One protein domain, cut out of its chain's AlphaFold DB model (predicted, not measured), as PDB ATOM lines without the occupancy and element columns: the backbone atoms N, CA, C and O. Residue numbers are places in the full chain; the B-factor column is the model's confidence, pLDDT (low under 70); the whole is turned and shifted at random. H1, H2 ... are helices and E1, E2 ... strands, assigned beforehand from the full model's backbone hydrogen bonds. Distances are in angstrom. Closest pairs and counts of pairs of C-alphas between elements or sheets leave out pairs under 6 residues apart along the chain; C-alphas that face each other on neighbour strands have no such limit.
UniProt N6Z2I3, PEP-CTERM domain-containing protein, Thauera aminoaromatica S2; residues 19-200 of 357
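What this domain is: This is residues 19 to 200 of the 357 residues of the protein "PEP-CTERM domain-containing protein" of Thauera aminoaromatica S2 (UniProt N6Z2I3). The domain is a long, twisted sandwich of antiparallel strands: the sheet E3 E9 E6 E7 makes one layer, and the other is broken into E1 E11 E4 E8 towards one end and E2 E10 E5 towards the other. E4 runs on into E5 at this break, turning by 51 degrees, and the short helix H1 covers part of E4 and E8. The printed part has 182 residues, with named elements in the order E1 to E8, H1, E9 to E11; the class is mostly strand. It is only just compact, close to loose, with a radius of gyration of the C-alphas of 19.1 A, and elongated, spanning 66 by 36 by 24 A.

Where its parts are: E1, residues 19 to 25, begins at C-alpha 19 (5.823, -34.409, 11.743). E2 is residues 30 to 35 and E3 is 43 to 47. E4, residues 67 to 78, is 33.0 A long, and E5 is 80 to 86. E6, residues 91 to 102, is 36.2 A long, and E7, residues 105 to 117, is 31.4 A. E8 is 129 to 134 and H1 is 138 to 143. E9, residues 155 to 166, is 34.6 A long, and E10 is 175 to 181. E11, residues 189 to 199, is 32.7 A long and ends at C-alpha 199 (-6.682, -40.933, 7.607).

How they stand to each other: The sheet E1 E11 E4 E8 is twisted, with N 20 and O 194 at 2.8 A, N 72 and O 195 at 2.8 A, and N 73 and O 131 at 2.9 A. It faces the twisted sheet E3 E9 E6 E7, 10.0 A centre to centre; there N 45 and O 160 are 2.9 A apart, N 97 and O 159 2.8 A, and N 94 and O 116, in the hairpin E6 and E7, 2.8 A. That sheet faces E2 E10 E5, 7.9 A centre to centre, where N 33 and O 177 are 3.0 A apart and N 83 and O 178 2.9 A. The strands form a jelly roll, one long hairpin wound over both sheets of a sandwich: E1 with E11, E2 with E10, E3 with E9, E4 with E8. H1 is on the sheet E1 E11 E4 E8 at a height of 9.0 A and only grazes E3 E9 E6 E7. In H1, 0 of 2 O i to N i+4 pairs and 2 of 3 O i to N i+3 pairs are within hydrogen-bond range.

The domain as a whole: The two C-alphas farthest apart, those of Gly 170 and Pro 200, are 68.0 A apart. The printed part has no cut. The links E3 to E4, E7 to E8 and H1 to E9 are long. The mean pLDDT of the printed part is 92.2, and one residue, Gly 170, is under 70.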
ATOM      1  N   ILE A  19       5.179 -35.680  11.394       91.00
ATOM      2  CA  ILE A  19       5.823 -34.409  11.743       91.00
ATOM      3  C   ILE A  19       7.204 -34.336  11.089       91.00
ATOM      4  O   ILE A  19       8.042 -35.215  11.277       91.00
ATOM      5  N   SER A  20       7.447 -33.262  10.339       91.56
ATOM      6  CA  SER A  20       8.751 -32.914   9.782       91.56
ATOM      7  C   SER A  20       9.234 -31.614  10.414       91.56
ATOM      8  O   SER A  20       8.593 -30.576  10.261       91.56
ATOM      9  N   GLU A  21      10.355 -31.676  11.129       94.56
ATOM     10  CA  GLU A  21      10.900 -30.545  11.877       94.56
ATOM     11  C   GLU A  21      12.333 -30.220  11.443       94.56
ATOM     12  O   GLU A  21      13.157 -31.115  11.195       94.56
ATOM     13  N   ARG A  22      12.629 -28.921  11.354       95.12
ATOM     14  CA  ARG A  22      13.968 -28.390  11.095       95.12
ATOM     15  C   ARG A  22      14.248 -27.185  11.976       95.12
ATOM     16  O   ARG A  22      13.516 -26.201  11.933       95.12
ATOM     17  N   THR A  23      15.354 -27.253  12.705       95.50
ATOM     18  CA  THR A  23      15.839 -26.169  13.560       95.50
ATOM     19  C   THR A  23      17.111 -25.586  12.972       95.50
ATOM     20  O   THR A  23      18.009 -26.325  12.566       95.50
ATOM     21  N   TYR A  24      17.170 -24.259  12.930       94.88
ATOM     22  CA  TYR A  24      18.303 -23.506  12.418       94.88
ATOM     23  C   TYR A  24      18.742 -22.478  13.449       94.88
ATOM     24  O   TYR A  24      17.987 -21.568  13.794       94.88
ATOM     25  N   ASP A  25      19.975 -22.624  13.915       95.88
ATOM     26  CA  ASP A  25      20.594 -21.670  14.825       95.88
ATOM     27  C   ASP A  25      20.940 -20.380  14.080       95.88
ATOM     28  O   ASP A  25      21.296 -20.413  12.900       95.88
ATOM     29  N   ILE A  26      20.873 -19.239  14.760       94.81
ATOM     30  CA  ILE A  26      21.419 -17.990  14.228       94.81
ATOM     31  C   ILE A  26      22.937 -18.128  14.044       94.81
ATOM     32  O   ILE A  26      23.621 -18.738  14.867       94.81
ATOM     33  N   ALA A  27      23.468 -17.602  12.939       92.44
ATOM     34  CA  ALA A  27      24.882 -17.769  12.605       92.44
ATOM     35  C   ALA A  27      25.787 -16.890  13.480       92.44
ATOM     36  O   ALA A  27      26.873 -17.310  13.873       92.44
ATOM     37  N   GLU A  28      25.318 -15.686  13.805       88.44
ATOM     38  CA  GLU A  28      26.004 -14.752  14.691       88.44
ATOM     39  C   GLU A  28      25.352 -14.741  16.071       88.44
ATOM     40  O   GLU A  28      24.139 -14.873  16.210       88.44
ATOM     41  N   ARG A  29      26.149 -14.502  17.117       82.88
ATOM     42  CA  ARG A  29      25.627 -14.387  18.492       82.88
ATOM     43  C   ARG A  29      24.771 -13.135  18.716       82.88
ATOM     44  O   ARG A  29      24.044 -13.072  19.708       82.88
ATOM     45  N   SER A  30      24.899 -12.137  17.841       91.19
ATOM     46  CA  SER A  30      24.214 -10.853  17.942       91.19
ATOM     47  C   SER A  30      24.012 -10.225  16.563       91.19
ATOM     48  O   SER A  30      24.929 -10.211  15.744       91.19
ATOM     49  N   TYR A  31      22.828  -9.663  16.340       96.62
ATOM     50  CA  TYR A  31      22.496  -8.814  15.199       96.62
ATOM     51  C   TYR A  31      22.059  -7.448  15.708       96.62
ATOM     52  O   TYR A  31      21.377  -7.362  16.730       96.62
ATOM     53  N   ALA A  32      22.400  -6.394  14.970       97.12
ATOM     54  CA  ALA A  32      21.977  -5.037  15.275       97.12
ATOM     55  C   ALA A  32      21.543  -4.296  14.009       97.12
ATOM     56  O   ALA A  32      22.130  -4.471  12.940       97.12
ATOM     57  N   VAL A  33      20.532  -3.444  14.142       97.00
ATOM     58  CA  VAL A  33      20.107  -2.508  13.097       97.00
ATOM     59  C   VAL A  33      19.660  -1.210  13.747       97.00
ATOM     60  O   VAL A  33      18.973  -1.234  14.766       97.00
ATOM     61  N   THR A  34      20.067  -0.086  13.166       95.69
ATOM     62  CA  THR A  34      19.741   1.246  13.674       95.69
ATOM     63  C   THR A  34      18.917   1.994  12.647       95.69
ATOM     64  O   THR A  34      19.322   2.097  11.491       95.69
ATOM     65  N   ASP A  35      17.801   2.543  13.103       94.00
ATOM     66  CA  ASP A  35      17.025   3.539  12.385       94.00
ATOM     67  C   ASP A  35      17.241   4.910  13.042       94.00
ATOM     68  O   ASP A  35      17.109   5.062  14.258       94.00
ATOM     69  N   SER A  36      17.634   5.894  12.238       90.75
ATOM     70  CA  SER A  36      17.901   7.273  12.656       90.75
ATOM     71  C   SER A  36      17.030   8.291  11.914       90.75
ATOM     72  O   SER A  36      17.329   9.484  11.951       90.75
ATOM     73  N   SER A  37      16.002   7.845  11.181       85.12
ATOM     74  CA  SER A  37      15.156   8.714  10.360       85.12
ATOM     75  C   SER A  37      13.708   8.234  10.327       85.12
ATOM     76  O   SER A  37      13.383   7.217   9.736       85.12
ATOM     77  N   VAL A  38      12.797   9.052  10.860       79.69
ATOM     78  CA  VAL A  38      11.343   8.784  10.818       79.69
ATOM     79  C   VAL A  38      10.784   8.866   9.385       79.69
ATOM     80  O   VAL A  38       9.688   8.386   9.112       79.69
ATOM     81  N   MET A  39      11.508   9.503   8.455       77.00
ATOM     82  CA  MET A  39      11.022   9.762   7.092       77.00
ATOM     83  C   MET A  39      11.405   8.680   6.077       77.00
ATOM     84  O   MET A  39      10.747   8.582   5.044       77.00
ATOM     85  N   ASP A  40      12.424   7.868   6.366       77.38
ATOM     86  CA  ASP A  40      12.954   6.880   5.414       77.38
ATOM     87  C   ASP A  40      12.299   5.490   5.557       77.38
ATOM     88  O   ASP A  40      12.574   4.580   4.771       77.38
ATOM     89  N   GLY A  41      11.372   5.356   6.512       81.62
ATOM     90  CA  GLY A  41      10.708   4.105   6.857       81.62
ATOM     91  C   GLY A  41      11.625   3.133   7.603       81.62
ATOM     92  O   GLY A  41      12.832   3.329   7.703       81.62
ATOM     93  N   ALA A  42      11.032   2.054   8.115       90.44
ATOM     94  CA  ALA A  42      11.745   1.090   8.942       90.44
ATOM     95  C   ALA A  42      12.981   0.490   8.244       90.44
ATOM     96  O   ALA A  42      12.907  -0.009   7.114       90.44
ATOM     97  N   VAL A  43      14.096   0.439   8.970       95.75
ATOM     98  CA  VAL A  43      15.357  -0.163   8.525       95.75
ATOM     99  C   VAL A  43      15.402  -1.629   8.946       95.75
ATOM    100  O   VAL A  43      15.015  -1.993  10.057       95.75
ATOM    101  N   SER A  44      15.901  -2.505   8.072       96.06
ATOM    102  CA  SER A  44      16.014  -3.936   8.370       96.06
ATOM    103  C   SER A  44      17.368  -4.521   8.002       96.06
ATOM    104  O   SER A  44      17.936  -4.162   6.974       96.06
ATOM    105  N   THR A  45      17.822  -5.491   8.790       97.06
ATOM    106  CA  THR A  45      18.961  -6.353   8.464       97.06
ATOM    107  C   THR A  45      18.525  -7.815   8.408       97.06
ATOM    108  O   THR A  45      17.607  -8.226   9.122       97.06
ATOM    109  N   ALA A  46      19.162  -8.602   7.544       97.00
ATOM    110  CA  ALA A  46      18.901 -10.031   7.455       97.00
ATOM    111  C   ALA A  46      19.544 -10.759   8.641       97.00
ATOM    112  O   ALA A  46      20.710 -10.526   8.963       97.00
ATOM    113  N   ILE A  47      18.796 -11.669   9.260       96.75
ATOM    114  CA  ILE A  47      19.346 -12.601  10.245       96.75
ATOM    115  C   ILE A  47      19.785 -13.843   9.476       96.75
ATOM    116  O   ILE A  47      18.980 -14.496   8.806       96.75
ATOM    117  N   THR A  48      21.074 -14.147   9.542       95.38
ATOM    118  CA  THR A  48      21.649 -15.344   8.928       95.38
ATOM    119  C   THR A  48      21.558 -16.528   9.886       95.38
ATOM    120  O   THR A  48      21.598 -16.374  11.104       95.38
ATOM    121  N   THR A  49      21.431 -17.732   9.343       94.56
ATOM    122  CA  THR A  49      21.351 -18.972  10.122       94.56
ATOM    123  C   THR A  49      22.474 -19.931   9.736       94.56
ATOM    124  O   THR A  49      23.048 -19.817   8.653       94.56
ATOM    125  N   SER A  50      22.804 -20.877  10.617       89.62
ATOM    126  CA  SER A  50      23.876 -21.872  10.441       89.62
ATOM    127  C   SER A  50      23.670 -22.798   9.234       89.62
ATOM    128  O   SER A  50      24.610 -23.430   8.755       89.62
ATOM    129  N   GLY A  51      22.446 -22.840   8.707       88.88
ATOM    130  CA  GLY A  51      22.085 -23.435   7.428       88.88
ATOM    131  C   GLY A  51      20.850 -22.751   6.851       88.88
ATOM    132  O   GLY A  51      20.350 -21.779   7.413       88.88
ATOM    133  N   SER A  52      20.333 -23.266   5.741       88.44
ATOM    134  CA  SER A  52      19.120 -22.751   5.102       88.44
ATOM    135  C   SER A  52      18.080 -23.849   4.916       88.44
ATOM    136  O   SER A  52      18.418 -25.023   4.738       88.44
ATOM    137  N   ILE A  53      16.806 -23.456   4.888       90.44
ATOM    138  CA  ILE A  53      15.766 -24.286   4.280       90.44
ATOM    139  C   ILE A  53      16.039 -24.318   2.775       90.44
ATOM    140  O   ILE A  53      16.212 -23.272   2.152       90.44
ATOM    141  N   GLY A  54      16.129 -25.520   2.218       83.50
ATOM    142  CA  GLY A  54      16.427 -25.763   0.816       83.50
ATOM    143  C   GLY A  54      15.714 -27.008   0.284       83.50
ATOM    144  O   GLY A  54      14.826 -27.560   0.947       83.50
ATOM    145  N   PRO A  55      16.093 -27.472  -0.920       72.75
ATOM    146  CA  PRO A  55      15.539 -28.688  -1.501       72.75
ATOM    147  C   PRO A  55      15.763 -29.861  -0.537       72.75
ATOM    148  O   PRO A  55      16.895 -30.110  -0.124       72.75
ATOM    149  N   ASN A  56      14.694 -30.575  -0.175       78.88
ATOM    150  CA  ASN A  56      14.680 -31.699   0.781       78.88
ATOM    151  C   ASN A  56      14.768 -31.340   2.275       78.88
ATOM    152  O   ASN A  56      14.897 -32.240   3.109       78.88
ATOM    153  N   SER A  57      14.664 -30.062   2.661       89.19
ATOM    154  CA  SER A  57      14.521 -29.716   4.083       89.19
ATOM    155  C   SER A  57      13.269 -30.340   4.694       89.19
ATOM    156  O   SER A  57      13.324 -30.796   5.831       89.19
ATOM    157  N   PHE A  58      12.194 -30.451   3.917       92.25
ATOM    158  CA  PHE A  58      10.967 -31.141   4.294       92.25
ATOM    159  C   PHE A  58      10.647 -32.244   3.290       92.25
ATOM    160  O   PHE A  58      11.028 -32.163   2.121       92.25
ATOM    161  N   GLN A  59       9.926 -33.259   3.755       90.69
ATOM    162  CA  GLN A  59       9.336 -34.279   2.896       90.69
ATOM    163  C   GLN A  59       7.880 -33.908   2.615       90.69
ATOM    164  O   GLN A  59       7.159 -33.513   3.537       90.69
ATOM    165  N   GLN A  60       7.473 -34.003   1.348       93.50
ATOM    166  CA  GLN A  60       6.059 -33.978   0.975       93.50
ATOM    167  C   GLN A  60       5.370 -35.224   1.544       93.50
ATOM    168  O   GLN A  60       6.012 -36.250   1.776       93.50
ATOM    169  N   PHE A  61       4.069 -35.128   1.773       95.12
ATOM    170  CA  PHE A  61       3.240 -36.242   2.195       95.12
ATOM    171  C   PHE A  61       3.170 -37.309   1.097       95.12
ATOM    172  O   PHE A  61       2.873 -37.000  -0.058       95.12
ATOM    173  N   ASP A  62       3.439 -38.563   1.453       93.44
ATOM    174  CA  ASP A  62       3.333 -39.696   0.538       93.44
ATOM    175  C   ASP A  62       1.880 -40.182   0.484       93.44
ATOM    176  O   ASP A  62       1.367 -40.729   1.463       93.44
ATOM    177  N   ALA A  63       1.240 -40.004  -0.675       93.88
ATOM    178  CA  ALA A  63      -0.141 -40.407  -0.929       93.88
ATOM    179  C   ALA A  63      -0.389 -41.918  -0.808       93.88
ATOM    180  O   ALA A  63      -1.536 -42.318  -0.836       93.88
ATOM    181  N   SER A  64       0.639 -42.764  -0.675       92.00
ATOM    182  CA  SER A  64       0.455 -44.186  -0.341       92.00
ATOM    183  C   SER A  64       0.182 -44.437   1.149       92.00
ATOM    184  O   SER A  64      -0.209 -45.539   1.533       92.00
ATOM    185  N   THR A  65       0.396 -43.427   2.000       91.81
ATOM    186  CA  THR A  65       0.236 -43.535   3.460       91.81
ATOM    187  C   THR A  65      -1.227 -43.414   3.893       91.81
ATOM    188  O   THR A  65      -1.626 -43.978   4.914       91.81
ATOM    189  N   GLY A  66      -2.033 -42.659   3.148       94.31
ATOM    190  CA  GLY A  66      -3.415 -42.346   3.491       94.31
ATOM    191  C   GLY A  66      -3.919 -41.099   2.775       94.31
ATOM    192  O   GLY A  66      -3.202 -40.469   2.002       94.31
ATOM    193  N   VAL A  67      -5.141 -40.696   3.110       95.44
ATOM    194  CA  VAL A  67      -5.751 -39.462   2.615       95.44
ATOM    195  C   VAL A  67      -5.371 -38.306   3.535       95.44
ATOM    196  O   VAL A  67      -5.734 -38.286   4.714       95.44
ATOM    197  N   LEU A  68      -4.638 -37.325   3.009       95.88
ATOM    198  CA  LEU A  68      -4.232 -36.124   3.736       95.88
ATOM    199  C   LEU A  68      -5.465 -35.257   4.036       95.88
ATOM    200  O   LEU A  68      -6.226 -34.925   3.132       95.88
ATOM    201  N   THR A  69      -5.655 -34.845   5.289       94.94
ATOM    202  CA  THR A  69      -6.815 -34.039   5.718       94.94
ATOM    203  C   THR A  69      -6.452 -32.604   6.081       94.94
ATOM    204  O   THR A  69      -7.243 -31.689   5.852       94.94
ATOM    205  N   SER A  70      -5.253 -32.379   6.622       95.88
ATOM    206  CA  SER A  70      -4.748 -31.032   6.895       95.88
ATOM    207  C   SER A  70      -3.231 -31.005   7.024       95.88
ATOM    208  O   SER A  70      -2.627 -31.981   7.475       95.88
ATOM    209  N   ILE A  71      -2.633 -29.859   6.717       97.12
ATOM    210  CA  ILE A  71      -1.239 -29.551   7.036       97.12
ATOM    211  C   ILE A  71      -1.226 -28.414   8.055       97.12
ATOM    212  O   ILE A  71      -1.907 -27.411   7.869       97.12
ATOM    213  N   THR A  72      -0.438 -28.531   9.117       97.12
ATOM    214  CA  THR A  72      -0.132 -27.408  10.009       97.12
ATOM    215  C   THR A  72       1.327 -27.029   9.845       97.12
ATOM    216  O   THR A  72       2.221 -27.819  10.137       97.12
ATOM    217  N   ALA A  73       1.550 -25.813   9.361       97.25
ATOM    218  CA  ALA A  73       2.853 -25.189   9.260       97.25
ATOM    219  C   ALA A  73       3.056 -24.271  10.464       97.25
ATOM    220  O   ALA A  73       2.230 -23.390  10.709       97.25
ATOM    221  N   SER A  74       4.144 -24.440  11.208       98.06
ATOM    222  CA  SER A  74       4.484 -23.538  12.306       98.06
ATOM    223  C   SER A  74       5.948 -23.154  12.319       98.06
ATOM    224  O   SER A  74       6.809 -23.955  11.960       98.06
ATOM    225  N   VAL A  75       6.217 -21.939  12.784       97.88
ATOM    226  CA  VAL A  75       7.564 -21.464  13.084       97.88
ATOM    227  C   VAL A  75       7.605 -20.899  14.494       97.88
ATOM    228  O   VAL A  75       6.758 -20.089  14.876       97.88
ATOM    229  N   SER A  76       8.588 -21.341  15.269       97.44
ATOM    230  CA  SER A  76       8.848 -20.868  16.623       97.44
ATOM    231  C   SER A  76      10.289 -20.394  16.757       97.44
ATOM    232  O   SER A  76      11.176 -20.768  15.984       97.44
ATOM    233  N   ALA A  77      10.512 -19.532  17.742       96.81
ATOM    234  CA  ALA A  77      11.818 -19.009  18.101       96.81
ATOM    235  C   ALA A  77      12.187 -19.491  19.504       96.81
ATOM    236  O   ALA A  77      11.348 -19.492  20.406       96.81
ATOM    237  N   SER A  78      13.445 -19.877  19.703       95.69
ATOM    238  CA  SER A  78      13.936 -20.340  21.001       95.69
ATOM    239  C   SER A  78      15.263 -19.683  21.365       95.69
ATOM    240  O   SER A  78      16.075 -19.380  20.491       95.69
ATOM    241  N   ASN A  79      15.475 -19.448  22.666       95.75
ATOM    242  CA  ASN A  79      16.716 -18.886  23.207       95.75
ATOM    243  C   ASN A  79      17.141 -17.564  22.522       95.75
ATOM    244  O   ASN A  79      18.326 -17.305  22.316       95.75
ATOM    245  N   LEU A  80      16.170 -16.717  22.172       96.44
ATOM    246  CA  LEU A  80      16.387 -15.400  21.573       96.44
ATOM    247  C   LEU A  80      15.988 -14.287  22.547       96.44
ATOM    248  O   LEU A  80      15.053 -14.423  23.333       96.44
ATOM    249  N   LEU A  81      16.691 -13.162  22.466       96.88
ATOM    250  CA  LEU A  81      16.395 -11.928  23.180       96.88
ATOM    251  C   LEU A  81      16.355 -10.781  22.173       96.88
ATOM    252  O   LEU A  81      17.397 -10.362  21.664       96.88
ATOM    253  N   LEU A  82      15.157 -10.264  21.910       97.94
ATOM    254  CA  LEU A  82      14.974  -8.996  21.215       97.94
ATOM    255  C   LEU A  82      15.076  -7.874  22.244       97.94
ATOM    256  O   LEU A  82      14.419  -7.911  23.281       97.94
ATOM    257  N   SER A  83      15.894  -6.870  21.968       96.56
ATOM    258  CA  SER A  83      16.007  -5.684  22.813       96.56
ATOM    259  C   SER A  83      16.141  -4.435  21.967       96.56
ATOM    260  O   SER A  83      16.553  -4.501  20.809       96.56
ATOM    261  N   GLN A  84      15.778  -3.305  22.553       94.44
ATOM    262  CA  GLN A  84      15.856  -2.015  21.891       94.44
ATOM    263  C   GLN A  84      16.615  -1.002  22.740       94.44
ATOM    264  O   GLN A  84      16.498  -0.972  23.966       94.44
ATOM    265  N   GLN A  85      17.374  -0.146  22.069       93.38
ATOM    266  CA  GLN A  85      18.049   1.003  22.647       93.38
ATOM    267  C   GLN A  85      17.599   2.251  21.897       93.38
ATOM    268  O   GLN A  85      17.748   2.336  20.681       93.38
ATOM    269  N   VAL A  86      17.074   3.228  22.632       90.88
ATOM    270  CA  VAL A  86      16.673   4.527  22.084       90.88
ATOM    271  C   VAL A  86      17.566   5.637  22.613       90.88
ATOM    272  O   VAL A  86      17.975   5.622  23.777       90.88
ATOM    273  N   THR A  87      17.863   6.615  21.766       89.00
ATOM    274  CA  THR A  87      18.574   7.846  22.135       89.00
ATOM    275  C   THR A  87      17.628   9.047  22.080       89.00
ATOM    276  O   THR A  87      16.637   9.034  21.359       89.00
ATOM    277  N   GLY A  88      17.900  10.051  22.925       82.06
ATOM    278  CA  GLY A  88      17.242  11.368  22.928       82.06
ATOM    279  C   GLY A  88      15.715  11.413  23.120       82.06
ATOM    280  O   GLY A  88      15.114  12.475  22.987       82.06
ATOM    281  N   GLY A  89      15.101  10.310  23.562       79.62
ATOM    282  CA  GLY A  89      13.667  10.240  23.870       79.62
ATOM    283  C   GLY A  89      12.800   9.733  22.717       79.62
ATOM    284  O   GLY A  89      11.578   9.840  22.795       79.62
ATOM    285  N   ALA A  90      13.421   9.166  21.680       86.06
ATOM    286  CA  ALA A  90      12.723   8.567  20.554       86.06
ATOM    287  C   ALA A  90      11.746   7.453  20.950       86.06
ATOM    288  O   ALA A  90      11.953   6.726  21.926       86.06
ATOM    289  N   THR A  91      10.709   7.288  20.124       90.19
ATOM    290  CA  THR A  91       9.774   6.162  20.214       90.19
ATOM    291  C   THR A  91       9.785   5.357  18.929       90.19
ATOM    292  O   THR A  91       9.959   5.898  17.835       90.19
ATOM    293  N   GLY A  92       9.589   4.052  19.050       92.88
ATOM    294  CA  GLY A  92       9.615   3.165  17.902       92.88
ATOM    295  C   GLY A  92       9.378   1.716  18.277       92.88
ATOM    296  O   GLY A  92       9.037   1.403  19.425       92.88
ATOM    297  N   THR A  93       9.528   0.854  17.278       95.25
ATOM    298  CA  THR A  93       9.287  -0.581  17.387       95.25
ATOM    299  C   THR A  93      10.448  -1.365  16.799       95.25
ATOM    300  O   THR A  93      10.864  -1.141  15.664       95.25
ATOM    301  N   SER A  94      10.936  -2.334  17.559       96.94
ATOM    302  CA  SER A  94      11.814  -3.382  17.058       96.94
ATOM    303  C   SER A  94      11.000  -4.639  16.799       96.94
ATOM    304  O   SER A  94      10.141  -4.998  17.606       96.94
ATOM    305  N   ALA A  95      11.272  -5.343  15.705       97.31
ATOM    306  CA  ALA A  95      10.564  -6.579  15.385       97.31
ATOM    307  C   ALA A  95      11.475  -7.612  14.731       97.31
ATOM    308  O   ALA A  95      12.384  -7.270  13.975       97.31
ATOM    309  N   VAL A  96      11.177  -8.886  14.976       98.06
ATOM    310  CA  VAL A  96      11.714  -9.997  14.192       98.06
ATOM    311  C   VAL A  96      10.622 -10.495  13.261       98.06
ATOM    312  O   VAL A  96       9.504 -10.791  13.692       98.06
ATOM    313  N   ARG A  97      10.952 -10.565  11.973       97.69
ATOM    314  CA  ARG A  97      10.063 -11.028  10.912       97.69
ATOM    315  C   ARG A  97      10.572 -12.317  10.294       97.69
ATOM    316  O   ARG A  97      11.781 -12.500  10.172       97.69
ATOM    317  N   VAL A  98       9.646 -13.151   9.844       97.81
ATOM    318  CA  VAL A  98       9.913 -14.380   9.099       97.81
ATOM    319  C   VAL A  98       9.120 -14.395   7.794       97.81
ATOM    320  O   VAL A  98       7.938 -14.048   7.760       97.81
ATOM    321  N   SER A  99       9.777 -14.817   6.722       97.56
ATOM    322  CA  SER A  99       9.122 -15.289   5.504       97.56
ATOM    323  C   SER A  99       9.462 -16.762   5.328       97.56
ATOM    324  O   SER A  99      10.617 -17.153   5.489       97.56
ATOM    325  N   TRP A 100       8.470 -17.582   5.001       97.12
ATOM    326  CA  TRP A 100       8.648 -19.009   4.767       97.12
ATOM    327  C   TRP A 100       7.795 -19.462   3.587       97.12
ATOM    328  O   TRP A 100       6.582 -19.250   3.550       97.12
ATOM    329  N   THR A 101       8.455 -20.117   2.639       95.69
ATOM    330  CA  THR A 101       7.856 -20.832   1.520       95.69
ATOM    331  C   THR A 101       8.196 -22.312   1.650       95.69
ATOM    332  O   THR A 101       9.350 -22.661   1.914       95.69
ATOM    333  N   SER A 102       7.219 -23.188   1.423       95.19
ATOM    334  CA  SER A 102       7.429 -24.634   1.335       95.19
ATOM    335  C   SER A 102       6.760 -25.175   0.084       95.19
ATOM    336  O   SER A 102       5.607 -24.863  -0.182       95.19
ATOM    337  N   PHE A 103       7.487 -25.981  -0.683       94.19
ATOM    338  CA  PHE A 103       7.010 -26.584  -1.935       94.19
ATOM    339  C   PHE A 103       6.402 -25.595  -2.948       94.19
ATOM    340  O   PHE A 103       5.536 -25.958  -3.733       94.19
ATOM    341  N   GLY A 104       6.900 -24.356  -2.978       92.62
ATOM    342  CA  GLY A 104       6.389 -23.276  -3.830       92.62
ATOM    343  C   GLY A 104       5.270 -22.445  -3.196       92.62
ATOM    344  O   GLY A 104       5.015 -21.339  -3.663       92.62
ATOM    345  N   GLU A 105       4.684 -22.904  -2.089       94.56
ATOM    346  CA  GLU A 105       3.603 -22.212  -1.392       94.56
ATOM    347  C   GLU A 105       4.140 -21.249  -0.337       94.56
ATOM    348  O   GLU A 105       4.922 -21.628   0.541       94.56
ATOM    349  N   SER A 106       3.716 -19.983  -0.403       95.06
ATOM    350  CA  SER A 106       4.022 -18.998   0.637       95.06
ATOM    351  C   SER A 106       3.180 -19.291   1.877       95.06
ATOM    352  O   SER A 106       1.956 -19.150   1.858       95.06
ATOM    353  N   LEU A 107       3.840 -19.718   2.954       95.62
ATOM    354  CA  LEU A 107       3.218 -20.036   4.238       95.62
ATOM    355  C   LEU A 107       3.102 -18.787   5.105       95.62
ATOM    356  O   LEU A 107       2.017 -18.486   5.606       95.62
ATOM    357  N   PHE A 108       4.205 -18.044   5.201       97.06
ATOM    358  CA  PHE A 108       4.298 -16.757   5.874       97.06
ATOM    359  C   PHE A 108       5.058 -15.772   4.985       97.06
ATOM    360  O   PHE A 108       6.104 -16.116   4.433       97.06
ATOM    361  N   ASP A 109       4.575 -14.537   4.897       96.94
ATOM    362  CA  ASP A 109       5.290 -13.441   4.244       96.94
ATOM    363  C   ASP A 109       5.495 -12.284   5.224       96.94
ATOM    364  O   ASP A 109       4.531 -11.654   5.668       96.94
ATOM    365  N   ARG A 110       6.762 -12.056   5.596       96.00
ATOM    366  CA  ARG A 110       7.245 -10.983   6.481       96.00
ATOM    367  C   ARG A 110       6.447 -10.869   7.786       96.00
ATOM    368  O   ARG A 110       6.305  -9.775   8.332       96.00
ATOM    369  N   GLN A 111       5.952 -11.996   8.292       97.88
ATOM    370  CA  GLN A 111       5.138 -12.060   9.500       97.88
ATOM    371  C   GLN A 111       5.993 -11.792  10.733       97.88
ATOM    372  O   GLN A 111       7.140 -12.230  10.801       97.88
ATOM    373  N   VAL A 112       5.449 -11.066  11.707       97.31
ATOM    374  CA  VAL A 112       6.150 -10.728  12.951       97.31
ATOM    375  C   VAL A 112       6.008 -11.888  13.936       97.31
ATOM    376  O   VAL A 112       4.892 -12.272  14.258       97.31
ATOM    377  N   ILE A 113       7.131 -12.422  14.420       96.81
ATOM    378  CA  ILE A 113       7.179 -13.484  15.452       96.81
ATOM    379  C   ILE A 113       7.499 -12.927  16.846       96.81
ATOM    380  O   ILE A 113       7.471 -13.634  17.844       96.81
ATOM    381  N   GLY A 114       7.879 -11.655  16.921       96.75
ATOM    382  CA  GLY A 114       8.163 -10.970  18.171       96.75
ATOM    383  C   GLY A 114       8.413  -9.496  17.915       96.75
ATOM    384  O   GLY A 114       9.043  -9.128  16.919       96.75
ATOM    385  N   SER A 115       7.905  -8.648  18.804       96.69
ATOM    386  CA  SER A 115       8.102  -7.205  18.735       96.69
ATOM    387  C   SER A 115       8.210  -6.580  20.119       96.69
ATOM    388  O   SER A 115       7.652  -7.086  21.092       96.69
ATOM    389  N   VAL A 116       8.949  -5.478  20.198       95.69
ATOM    390  CA  VAL A 116       8.996  -4.595  21.362       95.69
ATOM    391  C   VAL A 116       8.807  -3.171  20.889       95.69
ATOM    392  O   VAL A 116       9.380  -2.772  19.881       95.69
ATOM    393  N   SER A 117       8.023  -2.403  21.632       93.44
ATOM    394  CA  SER A 117       7.843  -0.976  21.391       93.44
ATOM    395  C   SER A 117       8.198  -0.209  22.653       93.44
ATOM    396  O   SER A 117       8.058  -0.711  23.773       93.44
ATOM    397  N   THR A 118       8.684   1.017  22.498       86.00
ATOM    398  CA  THR A 118       8.995   1.891  23.640       86.00
ATOM    399  C   THR A 118       7.781   2.081  24.559       86.00
ATOM    400  O   THR A 118       6.675   2.258  24.046       86.00
ATOM    401  N   PRO A 119       7.954   2.088  25.896       82.69
ATOM    402  CA  PRO A 119       9.218   2.070  26.645       82.69
ATOM    403  C   PRO A 119       9.721   0.660  27.023       82.69
ATOM    404  O   PRO A 119      10.651   0.544  27.818       82.69
ATOM    405  N   THR A 120       9.120  -0.413  26.501       83.25
ATOM    406  CA  THR A 120       9.481  -1.793  26.864       83.25
ATOM    407  C   THR A 120      10.860  -2.150  26.305       83.25
ATOM    408  O   THR A 120      11.040  -2.116  25.090       83.25
ATOM    409  N   PRO A 121      11.856  -2.494  27.137       82.56
ATOM    410  CA  PRO A 121      13.238  -2.584  26.669       82.56
ATOM    411  C   PRO A 121      13.560  -3.898  25.947       82.56
ATOM    412  O   PRO A 121      14.520  -3.940  25.176       82.56
ATOM    413  N   SER A 122      12.806  -4.976  26.195       94.25
ATOM    414  CA  SER A 122      13.133  -6.300  25.661       94.25
ATOM    415  C   SER A 122      11.979  -7.308  25.673       94.25
ATOM    416  O   SER A 122      10.983  -7.141  26.377       94.25
ATOM    417  N   LEU A 123      12.152  -8.368  24.879       95.38
ATOM    418  CA  LEU A 123      11.292  -9.539  24.742       95.38
ATOM    419  C   LEU A 123      12.173 -10.790  24.666       95.38
ATOM    420  O   LEU A 123      13.078 -10.865  23.835       95.38
ATOM    421  N   SER A 124      11.885 -11.783  25.506       93.06
ATOM    422  CA  SER A 124      12.536 -13.102  25.466       93.06
ATOM    423  C   SER A 124      11.596 -14.246  25.084       93.06
ATOM    424  O   SER A 124      12.055 -15.352  24.827       93.06
ATOM    425  N   ASN A 125      10.285 -13.997  25.069       92.88
ATOM    426  CA  ASN A 125       9.270 -14.989  24.727       92.88
ATOM    427  C   ASN A 125       8.661 -14.588  23.388       92.88
ATOM    428  O   ASN A 125       7.916 -13.616  23.322       92.88
ATOM    429  N   PHE A 126       9.028 -15.300  22.332       96.44
ATOM    430  CA  PHE A 126       8.520 -15.055  20.988       96.44
ATOM    431  C   PHE A 126       7.225 -15.829  20.760       96.44
ATOM    432  O   PHE A 126       6.999 -16.877  21.370       96.44
ATOM    433  N   ASP A 127       6.399 -15.317  19.859       96.31
ATOM    434  CA  ASP A 127       5.193 -15.996  19.422       96.31
ATOM    435  C   ASP A 127       5.550 -17.163  18.496       96.31
ATOM    436  O   ASP A 127       6.476 -17.092  17.680       96.31
ATOM    437  N   THR A 128       4.769 -18.238  18.588       97.38
ATOM    438  CA  THR A 128       4.755 -19.285  17.565       97.38
ATOM    439  C   THR A 128       3.736 -18.894  16.510       97.38
ATOM    440  O   THR A 128       2.538 -18.835  16.792       97.38
ATOM    441  N   LEU A 129       4.189 -18.670  15.279       97.81
ATOM    442  CA  LEU A 129       3.270 -18.519  14.158       97.81
ATOM    443  C   LEU A 129       2.823 -19.897  13.696       97.81
ATOM    444  O   LEU A 129       3.636 -20.810  13.562       97.81
ATOM    445  N   SER A 130       1.530 -20.037  13.427       97.50
ATOM    446  CA  SER A 130       0.946 -21.269  12.917       97.50
ATOM    447  C   SER A 130      -0.090 -20.961  11.846       97.50
ATOM    448  O   SER A 130      -0.886 -20.032  11.983       97.50
ATOM    449  N   ARG A 131      -0.068 -21.745  10.772       95.94
ATOM    450  CA  ARG A 131      -1.058 -21.734   9.702       95.94
ATOM    451  C   ARG A 131      -1.507 -23.162   9.441       95.94
ATOM    452  O   ARG A 131      -0.684 -24.036   9.170       95.94
ATOM    453  N   THR A 132      -2.816 -23.372   9.456       96.31
ATOM    454  CA  THR A 132      -3.429 -24.631   9.032       96.31
ATOM    455  C   THR A 132      -3.922 -24.499   7.597       96.31
ATOM    456  O   THR A 132      -4.649 -23.565   7.267       96.31
ATOM    457  N   ILE A 133      -3.520 -25.443   6.754       96.44
ATOM    458  CA  ILE A 133      -4.010 -25.649   5.393       96.44
ATOM    459  C   ILE A 133      -4.996 -26.814   5.478       96.44
ATOM    460  O   ILE A 133      -4.601 -27.954   5.733       96.44
ATOM    461  N   ALA A 134      -6.283 -26.510   5.343       94.12
ATOM    462  CA  ALA A 134      -7.355 -27.496   5.408       94.12
ATOM    463  C   ALA A 134      -7.651 -28.092   4.025       94.12
ATOM    464  O   ALA A 134      -7.328 -27.492   2.998       94.12
ATOM    465  N   SER A 135      -8.306 -29.253   4.003       86.44
ATOM    466  CA  SER A 135      -8.849 -29.845   2.779       86.44
ATOM    467  C   SER A 135      -9.694 -28.831   1.997       86.44
ATOM    468  O   SER A 135     -10.569 -28.182   2.575       86.44
ATOM    469  N   GLY A 136      -9.439 -28.708   0.694       82.94
ATOM    470  CA  GLY A 136     -10.091 -27.733  -0.190       82.94
ATOM    471  C   GLY A 136      -9.277 -26.459  -0.442       82.94
ATOM    472  O   GLY A 136      -9.596 -25.718  -1.370       82.94
ATOM    473  N   ASP A 137      -8.205 -26.216   0.319       89.62
ATOM    474  CA  ASP A 137      -7.214 -25.196  -0.033       89.62
ATOM    475  C   ASP A 137      -6.338 -25.705  -1.192       89.62
ATOM    476  O   ASP A 137      -5.724 -26.772  -1.102       89.62
ATOM    477  N   ALA A 138      -6.260 -24.927  -2.274       82.31
ATOM    478  CA  ALA A 138      -5.455 -25.254  -3.449       82.31
ATOM    479  C   ALA A 138      -3.959 -25.410  -3.120       82.31
ATOM    480  O   ALA A 138      -3.264 -26.171  -3.791       82.31
ATOM    481  N   ALA A 139      -3.472 -24.746  -2.064       87.44
ATOM    482  CA  ALA A 139      -2.086 -24.862  -1.624       87.44
ATOM    483  C   ALA A 139      -1.733 -26.284  -1.156       87.44
ATOM    484  O   ALA A 139      -0.574 -26.684  -1.231       87.44
ATOM    485  N   GLY A 140      -2.703 -27.073  -0.679       89.81
ATOM    486  CA  GLY A 140      -2.427 -28.395  -0.111       89.81
ATOM    487  C   GLY A 140      -1.914 -29.422  -1.120       89.81
ATOM    488  O   GLY A 140      -1.110 -30.279  -0.758       89.81
ATOM    489  N   ASP A 141      -2.271 -29.290  -2.399       88.75
ATOM    490  CA  ASP A 141      -1.788 -30.181  -3.460       88.75
ATOM    491  C   ASP A 141      -0.272 -30.079  -3.687       88.75
ATOM    492  O   ASP A 141       0.340 -31.024  -4.188       88.75
ATOM    493  N   ALA A 142       0.345 -28.951  -3.323       92.81
ATOM    494  CA  ALA A 142       1.795 -28.781  -3.364       92.81
ATOM    495  C   ALA A 142       2.509 -29.583  -2.265       92.81
ATOM    496  O   ALA A 142       3.711 -29.821  -2.351       92.81
ATOM    497  N   PHE A 143       1.787 -30.023  -1.234       94.88
ATOM    498  CA  PHE A 143       2.337 -30.787  -0.116       94.88
ATOM    499  C   PHE A 143       2.226 -32.297  -0.305       94.88
ATOM    500  O   PHE A 143       2.806 -33.031   0.489       94.88
ATOM    501  N   VAL A 144       1.531 -32.767  -1.342       94.31
ATOM    502  CA  VAL A 144       1.423 -34.191  -1.674       94.31
ATOM    503  C   VAL A 144       2.467 -34.552  -2.729       94.31
ATOM    504  O   VAL A 144       2.592 -33.890  -3.762       94.31
ATOM    505  N   ALA A 145       3.241 -35.603  -2.468       92.75
ATOM    506  CA  ALA A 145       4.264 -36.092  -3.378       92.75
ATOM    507  C   ALA A 145       3.618 -36.655  -4.651       92.75
ATOM    508  O   ALA A 145       2.713 -37.485  -4.593       92.75
ATOM    509  N   LYS A 146       4.114 -36.228  -5.816       89.19
ATOM    510  CA  LYS A 146       3.637 -36.693  -7.127       89.19
ATOM    511  C   LYS A 146       4.754 -37.440  -7.842       89.19
ATOM    512  O   LYS A 146       5.863 -36.926  -7.986       89.19
ATOM    513  N   ALA A 147       4.462 -38.653  -8.306       85.94
ATOM    514  CA  ALA A 147       5.444 -39.494  -8.981       85.94
ATOM    515  C   ALA A 147       6.069 -38.765 -10.185       85.94
ATOM    516  O   ALA A 147       5.368 -38.260 -11.060       85.94
ATOM    517  N   GLY A 148       7.403 -38.704 -10.217       83.56
ATOM    518  CA  GLY A 148       8.159 -38.062 -11.296       83.56
ATOM    519  C   GLY A 148       8.130 -36.529 -11.302       83.56
ATOM    520  O   GLY A 148       8.705 -35.936 -12.213       83.56
ATOM    521  N   GLN A 149       7.507 -35.877 -10.313       86.12
ATOM    522  CA  GLN A 149       7.535 -34.422 -10.177       86.12
ATOM    523  C   GLN A 149       8.544 -33.994  -9.116       86.12
ATOM    524  O   GLN A 149       8.570 -34.518  -8.003       86.12
ATOM    525  N   THR A 150       9.380 -33.018  -9.462       86.38
ATOM    526  CA  THR A 150      10.279 -32.390  -8.495       86.38
ATOM    527  C   THR A 150       9.454 -31.549  -7.519       86.38
ATOM    528  O   THR A 150       8.621 -30.761  -7.980       86.38
ATOM    529  N   PRO A 151       9.688 -31.658  -6.199       87.12
ATOM    530  CA  PRO A 151       9.044 -30.785  -5.228       87.12
ATOM    531  C   PRO A 151       9.330 -29.311  -5.535       87.12
ATOM    532  O   PRO A 151      10.429 -28.963  -5.975       87.12
ATOM    533  N   GLY A 152       8.360 -28.435  -5.268       87.44
ATOM    534  CA  GLY A 152       8.575 -26.994  -5.376       87.44
ATOM    535  C   GLY A 152       9.644 -26.485  -4.398       87.44
ATOM    536  O   GLY A 152      10.042 -27.165  -3.445       87.44
ATOM    537  N   ASN A 153      10.108 -25.254  -4.609       91.31
ATOM    538  CA  ASN A 153      11.154 -24.669  -3.772       91.31
ATOM    539  C   ASN A 153      10.681 -24.466  -2.326       91.31
ATOM    540  O   ASN A 153       9.569 -24.008  -2.076       91.31
ATOM    541  N   SER A 154      11.573 -24.748  -1.378       94.88
ATOM    542  CA  SER A 154      11.387 -24.417   0.034       94.88
ATOM    543  C   SER A 154      12.496 -23.472   0.471       94.88
ATOM    544  O   SER A 154      13.662 -23.718   0.162       94.88
ATOM    545  N   ALA A 155      12.139 -22.396   1.161       95.44
ATOM    546  CA  ALA A 155      13.075 -21.386   1.636       95.44
ATOM    547  C   ALA A 155      12.476 -20.625   2.818       95.44
ATOM    548  O   ALA A 155      11.272 -20.384   2.856       95.44
ATOM    549  N   ALA A 156      13.321 -20.193   3.746       96.50
ATOM    550  CA  ALA A 156      12.929 -19.256   4.787       96.50
ATOM    551  C   ALA A 156      13.963 -18.144   4.918       96.50
ATOM    552  O   ALA A 156      15.155 -18.355   4.685       96.50
ATOM    553  N   SER A 157      13.491 -16.964   5.295       96.50
ATOM    554  CA  SER A 157      14.323 -15.809   5.592       96.50
ATOM    555  C   SER A 157      13.802 -15.089   6.823       96.50
ATOM    556  O   SER A 157      12.614 -15.136   7.150       96.50
ATOM    557  N   TYR A 158      14.719 -14.419   7.508       97.25
ATOM    558  CA  TYR A 158      14.445 -13.750   8.766       97.25
ATOM    559  C   TYR A 158      15.020 -12.340   8.714       97.25
ATOM    560  O   TYR A 158      16.101 -12.115   8.164       97.25
ATOM    561  N   GLY A 159      14.300 -11.385   9.290       97.38
ATOM    562  CA  GLY A 159      14.708  -9.987   9.325       97.38
ATOM    563  C   GLY A 159      14.565  -9.400  10.716       97.38
ATOM    564  O   GLY A 159      13.521  -9.555  11.345       97.38
ATOM    565  N   LEU A 160      15.596  -8.695  11.167       98.25
ATOM    566  CA  LEU A 160      15.516  -7.800  12.314       98.25
ATOM    567  C   LEU A 160      15.189  -6.400  11.798       98.25
ATOM    568  O   LEU A 160      15.833  -5.918  10.867       98.25
ATOM    569  N   VAL A 161      14.190  -5.762  12.397       97.62
ATOM    570  CA  VAL A 161      13.670  -4.455  11.991       97.62
ATOM    571  C   VAL A 161      13.820  -3.467  13.140       97.62
ATOM    572  O   VAL A 161      13.465  -3.806  14.267       97.62
ATOM    573  N   ALA A 162      14.297  -2.262  12.830       96.56
ATOM    574  CA  ALA A 162      14.145  -1.061  13.642       96.56
ATOM    575  C   ALA A 162      13.207  -0.101  12.906       96.56
ATOM    576  O   ALA A 162      13.443   0.208  11.742       96.56
ATOM    577  N   ASP A 163      12.148   0.339  13.575       95.12
ATOM    578  CA  ASP A 163      11.176   1.294  13.047       95.12
ATOM    579  C   ASP A 163      11.073   2.491  13.995       95.12
ATOM    580  O   ASP A 163      10.431   2.418  15.051       95.12
ATOM    581  N   LEU A 164      11.781   3.570  13.665       93.56
ATOM    582  CA  LEU A 164      11.756   4.811  14.424       93.56
ATOM    583  C   LEU A 164      10.490   5.603  14.069       93.56
ATOM    584  O   LEU A 164      10.383   6.202  13.005       93.56
ATOM    585  N   SER A 165       9.538   5.661  15.000       90.75
ATOM    586  CA  SER A 165       8.226   6.276  14.757       90.75
ATOM    587  C   SER A 165       8.136   7.759  15.135       90.75
ATOM    588  O   SER A 165       7.297   8.481  14.598       90.75
ATOM    589  N   SER A 166       8.983   8.246  16.050       87.19
ATOM    590  CA  SER A 166       9.022   9.668  16.410       87.19
ATOM    591  C   SER A 166      10.371  10.099  16.975       87.19
ATOM    592  O   SER A 166      11.010   9.335  17.700       87.19
ATOM    593  N   THR A 167      10.718  11.370  16.771       84.38
ATOM    594  CA  THR A 167      11.868  12.031  17.405       84.38
ATOM    595  C   THR A 167      11.445  13.224  18.253       84.38
ATOM    596  O   THR A 167      10.392  13.832  18.027       84.38
ATOM    597  N   ALA A 168      12.279  13.592  19.222       79.00
ATOM    598  CA  ALA A 168      12.178  14.892  19.863       79.00
ATOM    599  C   ALA A 168      12.622  16.005  18.883       79.00
ATOM    600  O   ALA A 168      13.586  15.840  18.130       79.00
ATOM    601  N   PRO A 169      11.952  17.175  18.864       72.44
ATOM    602  CA  PRO A 169      12.357  18.276  17.995       72.44
ATOM    603  C   PRO A 169      13.817  18.697  18.231       72.44
ATOM    604  O   PRO A 169      14.177  19.129  19.324       72.44
ATOM    605  N   GLY A 170      14.645  18.613  17.185       68.06
ATOM    606  CA  GLY A 170      16.041  19.061  17.213       68.06
ATOM    607  C   GLY A 170      17.045  18.081  17.834       68.06
ATOM    608  O   GLY A 170      18.181  18.488  18.075       68.06
ATOM    609  N   SER A 171      16.671  16.824  18.089       74.38
ATOM    610  CA  SER A 171      17.598  15.793  18.569       74.38
ATOM    611  C   SER A 171      18.089  14.864  17.450       74.38
ATOM    612  O   SER A 171      17.439  14.676  16.422       74.38
ATOM    613  N   ALA A 172      19.271  14.275  17.660       76.94
ATOM    614  CA  ALA A 172      19.811  13.189  16.842       76.94
ATOM    615  C   ALA A 172      19.352  11.836  17.412       76.94
ATOM    616  O   ALA A 172      20.151  11.063  17.946       76.94
ATOM    617  N   ASP A 173      18.043  11.611  17.373       89.19
ATOM    618  CA  ASP A 173      17.416  10.403  17.899       89.19
ATOM    619  C   ASP A 173      17.630   9.200  16.981       89.19
ATOM    620  O   ASP A 173      17.623   9.303  15.755       89.19
ATOM    621  N   SER A 174      17.774   8.034  17.597       91.81
ATOM    622  CA  SER A 174      17.876   6.760  16.902       91.81
ATOM    623  C   SER A 174      17.268   5.637  17.728       91.81
ATOM    624  O   SER A 174      17.351   5.648  18.960       91.81
ATOM    625  N   LEU A 175      16.734   4.638  17.035       93.69
ATOM    626  CA  LEU A 175      16.333   3.352  17.582       93.69
ATOM    627  C   LEU A 175      17.298   2.283  17.069       93.69
ATOM    628  O   LEU A 175      17.319   1.982  15.877       93.69
ATOM    629  N   THR A 176      18.057   1.665  17.967       95.06
ATOM    630  CA  THR A 176      18.845   0.472  17.659       95.06
ATOM    631  C   THR A 176      18.136  -0.761  18.194       95.06
ATOM    632  O   THR A 176      17.871  -0.874  19.389       95.06
ATOM    633  N   SER A 177      17.852  -1.701  17.302       96.94
ATOM    634  CA  SER A 177      17.292  -3.009  17.632       96.94
ATOM    635  C   SER A 177      18.413  -4.030  17.698       96.94
ATOM    636  O   SER A 177      19.252  -4.067  16.799       96.94
ATOM    637  N   PHE A 178      18.392  -4.886  18.714       97.00
ATOM    638  CA  PHE A 178      19.333  -5.986  18.878       97.00
ATOM    639  C   PHE A 178      18.592  -7.309  18.988       97.00
ATOM    640  O   PHE A 178      17.635  -7.421  19.755       97.00
ATOM    641  N   LEU A 179      19.087  -8.324  18.288       97.50
ATOM    642  CA  LEU A 179      18.685  -9.709  18.489       97.50
ATOM    643  C   LEU A 179      19.896 -10.506  18.958       97.50
ATOM    644  O   LEU A 179      20.893 -10.582  18.245       97.50
ATOM    645  N   ASN A 180      19.804 -11.096  20.144       95.19
ATOM    646  CA  ASN A 180      20.888 -11.858  20.757       95.19
ATOM    647  C   ASN A 180      20.425 -13.272  21.107       95.19
ATOM    648  O   ASN A 180      19.237 -13.486  21.357       95.19
ATOM    649  N   SER A 181      21.365 -14.206  21.233       93.38
ATOM    650  CA  SER A 181      21.104 -15.413  22.023       93.38
ATOM    651  C   SER A 181      20.822 -15.019  23.475       93.38
ATOM    652  O   SER A 181      21.550 -14.211  24.055       93.38
ATOM    653  N   GLN A 182      19.772 -15.579  24.073       91.38
ATOM    654  CA  GLN A 182      19.397 -15.273  25.455       91.38
ATOM    655  C   GLN A 182      20.429 -15.820  26.452       91.38
ATOM    656  O   GLN A 182      20.735 -15.172  27.453       91.38
ATOM    657  N   THR A 183      20.975 -17.004  26.174       88.00
ATOM    658  CA  THR A 183      22.030 -17.640  26.968       88.00
ATOM    659  C   THR A 183      23.357 -17.658  26.212       88.00
ATOM    660  O   THR A 183      23.396 -17.686  24.984       88.00
ATOM    661  N   ALA A 184      24.475 -17.629  26.944       82.19
ATOM    662  CA  ALA A 184      25.812 -17.606  26.343       82.19
ATOM    663  C   ALA A 184      26.267 -18.979  25.809       82.19
ATOM    664  O   ALA A 184      27.151 -19.033  24.945       82.19
ATOM    665  N   ASP A 185      25.667 -20.058  26.313       84.88
ATOM    666  CA  ASP A 185      26.100 -21.439  26.076       84.88
ATOM    667  C   ASP A 185      25.329 -22.132  24.943       84.88
ATOM    668  O   ASP A 185      25.741 -23.193  24.481       84.88
ATOM    669  N   ALA A 186      24.241 -21.524  24.459       87.25
ATOM    670  CA  ALA A 186      23.453 -22.024  23.337       87.25
ATOM    671  C   ALA A 186      23.153 -20.897  22.342       87.25
ATOM    672  O   ALA A 186      22.950 -19.744  22.727       87.25
ATOM    673  N   ALA A 187      23.115 -21.224  21.051       91.50
ATOM    674  CA  ALA A 187      22.651 -20.290  20.034       91.50
ATOM    675  C   ALA A 187      21.128 -20.106  20.133       91.50
ATOM    676  O   ALA A 187      20.410 -21.019  20.546       91.50
ATOM    677  N   GLY A 188      20.631 -18.917  19.796       95.00
ATOM    678  CA  GLY A 188      19.211 -18.744  19.504       95.00
ATOM    679  C   GLY A 188      18.853 -19.442  18.194       95.00
ATOM    680  O   GLY A 188      19.711 -19.594  17.326       95.00
ATOM    681  N   SER A 189      17.606 -19.872  18.030       95.88
ATOM    682  CA  SER A 189      17.214 -20.656  16.857       95.88
ATOM    683  C   SER A 189      15.783 -20.410  16.407       95.88
ATOM    684  O   SER A 189      14.937 -19.938  17.172       95.88
ATOM    685  N   PHE A 190      15.528 -20.758  15.146       97.31
ATOM    686  CA  PHE A 190      14.198 -20.844  14.558       97.31
ATOM    687  C   PHE A 190      13.888 -22.295  14.203       97.31
ATOM    688  O   PHE A 190      14.660 -22.940  13.486       97.31
ATOM    689  N   THR A 191      12.748 -22.794  14.670       97.31
ATOM    690  CA  THR A 191      12.270 -24.149  14.389       97.31
ATOM    691  C   THR A 191      11.050 -24.079  13.492       97.31
ATOM    692  O   THR A 191      10.077 -23.407  13.816       97.31
ATOM    693  N   HIS A 192      11.112 -24.776  12.362       97.56
ATOM    694  CA  HIS A 192      10.024 -24.914  11.402       97.56
ATOM    695  C   HIS A 192       9.473 -26.326  11.457       97.56
ATOM    696  O   HIS A 192      10.234 -27.294  11.383       97.56
ATOM    697  N   THR A 193       8.155 -26.431  11.508       97.00
ATOM    698  CA  THR A 193       7.452 -27.704  11.620       97.00
ATOM    699  C   THR A 193       6.351 -27.770  10.572       97.00
ATOM    700  O   THR A 193       5.526 -26.864  10.471       97.00
ATOM    701  N   LEU A 194       6.326 -28.861   9.809       96.88
ATOM    702  CA  LEU A 194       5.178 -29.282   9.012       96.88
ATOM    703  C   LEU A 194       4.585 -30.532   9.657       96.88
ATOM    704  O   LEU A 194       5.256 -31.560   9.750       96.88
ATOM    705  N   ALA A 195       3.339 -30.437  10.106       96.31
ATOM    706  CA  ALA A 195       2.582 -31.550  10.659       96.31
ATOM    707  C   ALA A 195       1.443 -31.931   9.709       96.31
ATOM    708  O   ALA A 195       0.544 -31.130   9.452       96.31
ATOM    709  N   TYR A 196       1.470 -33.159   9.202       96.19
ATOM    710  CA  TYR A 196       0.464 -33.716   8.306       96.19
ATOM    711  C   TYR A 196      -0.521 -34.565   9.102       96.19
ATOM    712  O   TYR A 196      -0.125 -35.534   9.746       96.19
ATOM    713  N   SER A 197      -1.802 -34.216   9.040       95.31
ATOM    714  CA  SER A 197      -2.888 -35.064   9.537       95.31
ATOM    715  C   SER A 197      -3.511 -35.803   8.367       95.31
ATOM    716  O   SER A 197      -3.756 -35.199   7.324       95.31
ATOM    717  N   TYR A 198      -3.756 -37.096   8.539       94.75
ATOM    718  CA  TYR A 198      -4.290 -37.965   7.500       94.75
ATOM    719  C   TYR A 198      -5.176 -39.046   8.116       94.75
ATOM    720  O   TYR A 198      -5.151 -39.271   9.328       94.75
ATOM    721  N   VAL A 199      -5.951 -39.710   7.269       93.94
ATOM    722  CA  VAL A 199      -6.682 -40.933   7.607       93.94
ATOM    723  C   VAL A 199      -6.160 -42.082   6.745       93.94
ATOM    724  O   VAL A 199      -5.790 -41.844   5.594       93.94
ATOM    725  N   PRO A 200      -6.080 -43.321   7.259       94.12
ATOM    726  CA  PRO A 200      -5.731 -44.470   6.430       94.12
ATOM    727  C   PRO A 200      -6.695 -44.633   5.251       94.12
ATOM    728  O   PRO A 200      -7.882 -44.339   5.378       94.12
TER     729      PRO A 200